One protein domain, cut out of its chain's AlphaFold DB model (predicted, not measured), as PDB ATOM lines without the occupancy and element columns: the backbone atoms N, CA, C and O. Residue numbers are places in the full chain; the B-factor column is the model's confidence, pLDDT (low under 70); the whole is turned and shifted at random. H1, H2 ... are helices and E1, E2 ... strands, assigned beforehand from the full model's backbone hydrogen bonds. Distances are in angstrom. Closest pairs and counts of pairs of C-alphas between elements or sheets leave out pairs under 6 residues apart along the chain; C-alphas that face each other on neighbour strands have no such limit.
ATOM      1  N   VAL A 364       3.447 -20.062 -24.899       77.44
ATOM      2  CA  VAL A 364       3.539 -19.314 -26.158       77.44
ATOM      3  C   VAL A 364       2.568 -18.140 -26.127       77.44
ATOM      4  O   VAL A 364       1.390 -18.311 -25.829       77.44
ATOM      5  N   ARG A 365       3.042 -16.934 -26.463       80.25
ATOM      6  CA  ARG A 365       2.201 -15.726 -26.543       80.25
ATOM      7  C   ARG A 365       2.260 -15.093 -27.926       80.25
ATOM      8  O   ARG A 365       3.309 -14.587 -28.305       80.25
ATOM      9  N   TYR A 366       1.142 -15.017 -28.641       78.56
ATOM     10  CA  TYR A 366       1.084 -14.263 -29.897       78.56
ATOM     11  C   TYR A 366       1.200 -12.755 -29.654       78.56
ATOM     12  O   TYR A 366       0.493 -12.188 -28.821       78.56
ATOM     13  N   VAL A 367       2.075 -12.102 -30.411       74.19
ATOM     14  CA  VAL A 367       2.250 -10.650 -30.457       74.19
ATOM     15  C   VAL A 367       2.218 -10.242 -31.930       74.19
ATOM     16  O   VAL A 367       3.000 -10.788 -32.701       74.19
ATOM     17  N   PRO A 368       1.368  -9.306 -32.374       63.00
ATOM     18  CA  PRO A 368       0.512  -8.436 -31.571       63.00
ATOM     19  C   PRO A 368      -0.929  -8.928 -31.375       63.00
ATOM     20  O   PRO A 368      -1.577  -8.529 -30.414       63.00
ATOM     21  N   THR A 369      -1.445  -9.788 -32.256       72.12
ATOM     22  CA  THR A 369      -2.775 -10.411 -32.118       72.12
ATOM     23  C   THR A 369      -2.726 -11.862 -32.598       72.12
ATOM     24  O   THR A 369      -1.887 -12.193 -33.443       72.12
ATOM     25  N   PRO A 370      -3.575 -12.751 -32.053       70.19
ATOM     26  CA  PRO A 370      -3.662 -14.126 -32.525       70.19
ATOM     27  C   PRO A 370      -4.200 -14.180 -33.969       70.19
ATOM     28  O   PRO A 370      -4.972 -13.303 -34.366       70.19
ATOM     29  N   PRO A 371      -3.818 -15.197 -34.763       74.19
ATOM     30  CA  PRO A 371      -4.334 -15.369 -36.119       74.19
ATOM     31  C   PRO A 371      -5.861 -15.555 -36.140       74.19
ATOM     32  O   PRO A 371      -6.424 -16.186 -35.243       74.19
ATOM     33  N   ARG A 372      -6.517 -15.002 -37.174       69.69
ATOM     34  CA  ARG A 372      -7.989 -14.977 -37.332       69.69
ATOM     35  C   ARG A 372      -8.615 -16.362 -37.464       69.69
ATOM     36  O   ARG A 372      -9.628 -16.654 -36.834       69.69
ATOM     37  N   SER A 373      -8.012 -17.202 -38.301       75.81
ATOM     38  CA  SER A 373      -8.512 -18.542 -38.578       75.81
ATOM     39  C   SER A 373      -7.989 -19.518 -37.536       75.81
ATOM     40  O   SER A 373      -6.782 -19.648 -37.311       75.81
ATOM     41  N   LEU A 374      -8.920 -20.249 -36.931       70.88
ATOM     42  CA  LEU A 374      -8.634 -21.345 -36.014       70.88
ATOM     43  C   LEU A 374      -7.704 -22.390 -36.649       70.88
ATOM     44  O   LEU A 374      -6.803 -22.900 -35.983       70.88
ATOM     45  N   LEU A 375      -7.894 -22.674 -37.940       74.81
ATOM     46  CA  LEU A 375      -7.076 -23.629 -38.685       74.81
ATOM     47  C   LEU A 375      -5.654 -23.112 -38.897       74.81
ATOM     48  O   LEU A 375      -4.704 -23.871 -38.721       74.81
ATOM     49  N   ASP A 376      -5.498 -21.821 -39.186       76.69
ATOM     50  CA  ASP A 376      -4.173 -21.220 -39.342       76.69
ATOM     51  C   ASP A 376      -3.426 -21.212 -38.006       76.69
ATOM     52  O   ASP A 376      -2.244 -21.541 -37.957       76.69
ATOM     53  N   ARG A 377      -4.118 -20.927 -36.894       78.44
ATOM     54  CA  ARG A 377      -3.537 -21.005 -35.544       78.44
ATOM     55  C   ARG A 377      -3.009 -22.404 -35.222       78.44
ATOM     56  O   ARG A 377      -1.902 -22.522 -34.705       78.44
ATOM     57  N   ILE A 378      -3.801 -23.442 -35.508       80.12
ATOM     58  CA  ILE A 378      -3.397 -24.843 -35.308       80.12
ATOM     59  C   ILE A 378      -2.174 -25.147 -36.164       80.12
ATOM     60  O   ILE A 378      -1.160 -25.592 -35.636       80.12
ATOM     61  N   LYS A 379      -2.250 -24.833 -37.460       81.88
ATOM     62  CA  LYS A 379      -1.181 -25.112 -38.412       81.88
ATOM     63  C   LYS A 379       0.142 -24.468 -37.995       81.88
ATOM     64  O   LYS A 379       1.164 -25.139 -37.992       81.88
ATOM     65  N   PHE A 380       0.128 -23.202 -37.571       80.56
ATOM     66  CA  PHE A 380       1.344 -22.514 -37.125       80.56
ATOM     67  C   PHE A 380       1.966 -23.136 -35.873       80.56
ATOM     68  O   PHE A 380       3.191 -23.219 -35.783       80.56
ATOM     69  N   LEU A 381       1.148 -23.566 -34.909       81.31
ATOM     70  CA  LEU A 381       1.653 -24.242 -33.714       81.31
ATOM     71  C   LEU A 381       2.214 -25.622 -34.051       81.31
ATOM     72  O   LEU A 381       3.299 -25.955 -33.588       81.31
ATOM     73  N   GLU A 382       1.511 -26.402 -34.870       83.38
ATOM     74  CA  GLU A 382       1.943 -27.737 -35.287       83.38
ATOM     75  C   GLU A 382       3.244 -27.683 -36.089       83.38
ATOM     76  O   GLU A 382       4.206 -28.360 -35.727       83.38
ATOM     77  N   ASP A 383       3.313 -26.824 -37.108       83.81
ATOM     78  CA  ASP A 383       4.512 -26.649 -37.931       83.81
ATOM     79  C   ASP A 383       5.708 -26.228 -37.065       83.81
ATOM     80  O   ASP A 383       6.813 -26.748 -37.228       83.81
ATOM     81  N   HIS A 384       5.494 -25.333 -36.094       81.94
ATOM     82  CA  HIS A 384       6.557 -24.878 -35.203       81.94
ATOM     83  C   HIS A 384       7.022 -25.960 -34.219       81.94
ATOM     84  O   HIS A 384       8.226 -26.114 -34.007       81.94
ATOM     85  N   ILE A 385       6.094 -26.733 -33.641       83.94
ATOM     86  CA  ILE A 385       6.420 -27.864 -32.762       83.94
ATOM     87  C   ILE A 385       7.222 -28.905 -33.539       83.94
ATOM     88  O   ILE A 385       8.300 -29.290 -33.094       83.94
ATOM     89  N   ILE A 386       6.747 -29.307 -34.721       84.69
ATOM     90  CA  ILE A 386       7.413 -30.304 -35.568       84.69
ATOM     91  C   ILE A 386       8.829 -29.846 -35.923       84.69
ATOM     92  O   ILE A 386       9.781 -30.626 -35.838       84.69
ATOM     93  N   ASP A 387       8.992 -28.574 -36.287       88.88
ATOM     94  CA  ASP A 387      10.300 -28.009 -36.597       88.88
ATOM     95  C   ASP A 387      11.249 -28.037 -35.394       88.88
ATOM     96  O   ASP A 387      12.425 -28.379 -35.554       88.88
ATOM     97  N   LEU A 388      10.757 -27.710 -34.196       84.44
ATOM     98  CA  LEU A 388      11.546 -27.732 -32.965       84.44
ATOM     99  C   LEU A 388      11.926 -29.157 -32.546       84.44
ATOM    100  O   LEU A 388      13.088 -29.396 -32.211       84.44
ATOM    101  N   GLU A 389      10.998 -30.114 -32.620       86.56
ATOM    102  CA  GLU A 389      11.272 -31.527 -32.321       86.56
ATOM    103  C   GLU A 389      12.290 -32.118 -33.291       86.56
ATOM    104  O   GLU A 389      13.195 -32.845 -32.882       86.56
ATOM    105  N   LYS A 390      12.181 -31.775 -34.579       90.69
ATOM    106  CA  LYS A 390      13.069 -32.293 -35.619       90.69
ATOM    107  C   LYS A 390      14.464 -31.683 -35.551       90.69
ATOM    108  O   LYS A 390      15.449 -32.403 -35.704       90.69
ATOM    109  N   LYS A 391      14.566 -30.362 -35.364       93.12
ATOM    110  CA  LYS A 391      15.854 -29.645 -35.363       93.12
ATOM    111  C   LYS A 391      16.595 -29.812 -34.039       93.12
ATOM    112  O   LYS A 391      17.821 -29.909 -34.049       93.12
ATOM    113  N   HIS A 392      15.875 -29.879 -32.917       90.38
ATOM    114  CA  HIS A 392      16.478 -29.938 -31.587       90.38
ATOM    115  C   HIS A 392      15.761 -30.917 -30.635       90.38
ATOM    116  O   HIS A 392      15.222 -30.490 -29.611       90.38
ATOM    117  N   PRO A 393      15.824 -32.244 -30.880       88.44
ATOM    118  CA  PRO A 393      15.127 -33.234 -30.051       88.44
ATOM    119  C   PRO A 393      15.444 -33.158 -28.540       88.44
ATOM    120  O   PRO A 393      14.511 -33.177 -27.734       88.44
ATOM    121  N   PRO A 394      16.716 -33.003 -28.104       84.50
ATOM    122  CA  PRO A 394      17.038 -32.885 -26.677       84.50
ATOM    123  C   PRO A 394      16.509 -31.589 -26.050       84.50
ATOM    124  O   PRO A 394      16.157 -31.562 -24.873       84.50
ATOM    125  N   TRP A 395      16.446 -30.511 -26.837       84.19
ATOM    126  CA  TRP A 395      15.946 -29.214 -26.394       84.19
ATOM    127  C   TRP A 395      14.423 -29.231 -26.261       84.19
ATOM    128  O   TRP A 395      13.907 -28.770 -25.246       84.19
ATOM    129  N   ALA A 396      13.712 -29.824 -27.223       86.56
ATOM    130  CA  ALA A 396      12.260 -29.984 -27.179       86.56
ATOM    131  C   ALA A 396      11.828 -30.834 -25.972       86.56
ATOM    132  O   ALA A 396      10.938 -30.442 -25.225       86.56
ATOM    133  N   ALA A 397      12.541 -31.928 -25.680       81.69
ATOM    134  CA  ALA A 397      12.326 -32.714 -24.460       81.69
ATOM    135  C   ALA A 397      12.612 -31.924 -23.165       81.69
ATOM    136  O   ALA A 397      12.125 -32.278 -22.084       81.69
ATOM    137  N   LEU A 398      13.424 -30.863 -23.253       80.94
ATOM    138  CA  LEU A 398      13.712 -29.980 -22.130       80.94
ATOM    139  C   LEU A 398      12.616 -28.924 -21.910       80.94
ATOM    140  O   LEU A 398      12.293 -28.632 -20.756       80.94
ATOM    141  N   HIS A 399      12.076 -28.387 -23.009       74.94
ATOM    142  CA  HIS A 399      11.242 -27.183 -23.038       74.94
ATOM    143  C   HIS A 399       9.757 -27.434 -23.347       74.94
ATOM    144  O   HIS A 399       8.944 -26.524 -23.218       74.94
ATOM    145  N   PHE A 400       9.353 -28.640 -23.729       80.94
ATOM    146  CA  PHE A 400       7.935 -28.978 -23.817       80.94
ATOM    147  C   PHE A 400       7.440 -29.555 -22.498       80.94
ATOM    148  O   PHE A 400       8.128 -30.329 -21.824       80.94
ATOM    149  N   ASN A 401       6.236 -29.147 -22.109       72.56
ATOM    150  CA  ASN A 401       5.638 -29.508 -20.834       72.56
ATOM    151  C   ASN A 401       5.090 -30.942 -20.876       72.56
ATOM    152  O   ASN A 401       3.895 -31.179 -20.927       72.56
ATOM    153  N   GLN A 402       5.966 -31.943 -20.903       76.69
ATOM    154  CA  GLN A 402       5.522 -33.331 -21.002       76.69
ATOM    155  C   GLN A 402       4.700 -33.748 -19.765       76.69
ATOM    156  O   GLN A 402       5.055 -33.394 -18.634       76.69
ATOM    157  N   ARG A 412       9.582 -20.831 -19.105       70.56
ATOM    158  CA  ARG A 412       8.902 -19.532 -19.124       70.56
ATOM    159  C   ARG A 412       8.254 -19.272 -20.491       70.56
ATOM    160  O   ARG A 412       8.784 -19.745 -21.493       70.56
ATOM    161  N   PRO A 413       7.175 -18.470 -20.552       72.50
ATOM    162  CA  PRO A 413       6.487 -18.198 -21.803       72.50
ATOM    163  C   PRO A 413       7.309 -17.382 -22.808       72.50
ATOM    164  O   PRO A 413       7.807 -16.305 -22.493       72.50
ATOM    165  N   THR A 414       7.412 -17.908 -24.028       72.62
ATOM    166  CA  THR A 414       8.063 -17.363 -25.219       72.62
ATOM    167  C   THR A 414       7.059 -16.626 -26.124       72.62
ATOM    168  O   THR A 414       6.000 -17.157 -26.463       72.62
ATOM    169  N   PRO A 415       7.327 -15.374 -26.526       74.31
ATOM    170  CA  PRO A 415       6.439 -14.651 -27.431       74.31
ATOM    171  C   PRO A 415       6.659 -15.060 -28.902       74.31
ATOM    172  O   PRO A 415       7.790 -15.063 -29.385       74.31
ATOM    173  N   ILE A 416       5.579 -15.337 -29.640       76.25
ATOM    174  CA  ILE A 416       5.560 -15.557 -31.095       76.25
ATOM    175  C   ILE A 416       5.093 -14.283 -31.791       76.25
ATOM    176  O   ILE A 416       4.004 -13.779 -31.523       76.25
ATOM    177  N   ILE A 417       5.898 -13.779 -32.726       77.19
ATOM    178  CA  ILE A 417       5.566 -12.580 -33.499       77.19
ATOM    179  C   ILE A 417       4.746 -12.981 -34.734       77.19
ATOM    180  O   ILE A 417       5.271 -13.619 -35.644       77.19
ATOM    181  N   VAL A 418       3.471 -12.599 -34.772       71.31
ATOM    182  CA  VAL A 418       2.543 -12.886 -35.875       71.31
ATOM    183  C   VAL A 418       2.669 -11.811 -36.962       71.31
ATOM    184  O   VAL A 418       2.617 -10.619 -36.643       71.31
ATOM    185  N   PRO A 419       2.809 -12.183 -38.248       73.81
ATOM    186  CA  PRO A 419       2.803 -11.222 -39.346       73.81
ATOM    187  C   PRO A 419       1.499 -10.401 -39.414       73.81
ATOM    188  O   PRO A 419       0.410 -10.947 -39.227       73.81
ATOM    189  N   PRO A 420       1.561  -9.104 -39.765       69.50
ATOM    190  CA  PRO A 420       0.412  -8.193 -39.692       69.50
ATOM    191  C   PRO A 420      -0.749  -8.544 -40.635       69.50
ATOM    192  O   PRO A 420      -1.872  -8.122 -40.397       69.50
ATOM    193  N   HIS A 421      -0.512  -9.326 -41.692       65.88
ATOM    194  CA  HIS A 421      -1.578  -9.796 -42.586       65.88
ATOM    195  C   HIS A 421      -2.380 -10.974 -42.003       65.88
ATOM    196  O   HIS A 421      -3.467 -11.269 -42.486       65.88
TER     197      HIS A 421
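AT A GLANCE: This is residues 364 to 402 and 412 to 421 of the 483 residues of an uncharacterized protein of Pyrrhoderma noxium (UniProt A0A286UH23). A small ribbon of two parallel strands, E1 and E2, lies to one side of one long helix, H1, and a short helix, H2, turns off the last end of H1 to make a corner with it. H1 runs along the length of this elongated shape, and residues 390 to 395, at the corner, stick out. The printed part has 49 residues, with two named helices and two named strands that follow along the chain as E1, H1, H2, E2, and its class is mixed, helices and strands. It is only just loose, close to compact, with a radius of gyration of the C-alphas of 11.9 A and spans of 33 by 21 by 17 A.

HOW THE PARTS SIT: E1, residues 364 to 367, and E2, residues 414 to 417, are parallel neighbours, with 34 degrees between their directions. C-alphas 365 and 415 face each other at 4.5 A. N 367 and O 416, at 2.8 A, and N 416 and O 365, at 2.7 A, are within hydrogen-bond range. H1, residues 374 to 391, is apart from E2. H1 and H2, residues 393 to 399, only just touch, and only at the corner by their link, with 3 pairs of C-alphas within 8 A. H1 touches H2 with residues 388 to 389 alone, and the closest C-alphas, of Glu 389 and Ala 396, are 5.5 A apart. The two run opposite ways at a steep tilt of 58 degrees. H2 is apart from E1. In H1 and H2 every O i to N i+4 pair is within hydrogen-bond range.

IN THESE COORDINATES: E1 begins at C-alpha 364 (3.539, -19.314, -26.158) and is 9.8 A long. H1 begins at C-alpha 374 (-8.634, -21.345, -36.014) and is 25.9 A long. H2 is 10.0 A long. E2, 9.9 A long, ends at C-alpha 417 (5.566, -12.580, -33.499).

THE WHOLE: The C-alphas farthest apart, of Pro 394 and His 421, are 33.7 A apart. Residues 403 to 411 are not printed, and C-alphas 402 and 412 are 14.3 A apart across this cut, in the link from H2 to E2. Of the links printed whole, H1 to H2 is tight and E1 to H1 is short. Mean pLDDT of the printed part is 78.5; residues 368, 372 and 420 to 421 are under 70.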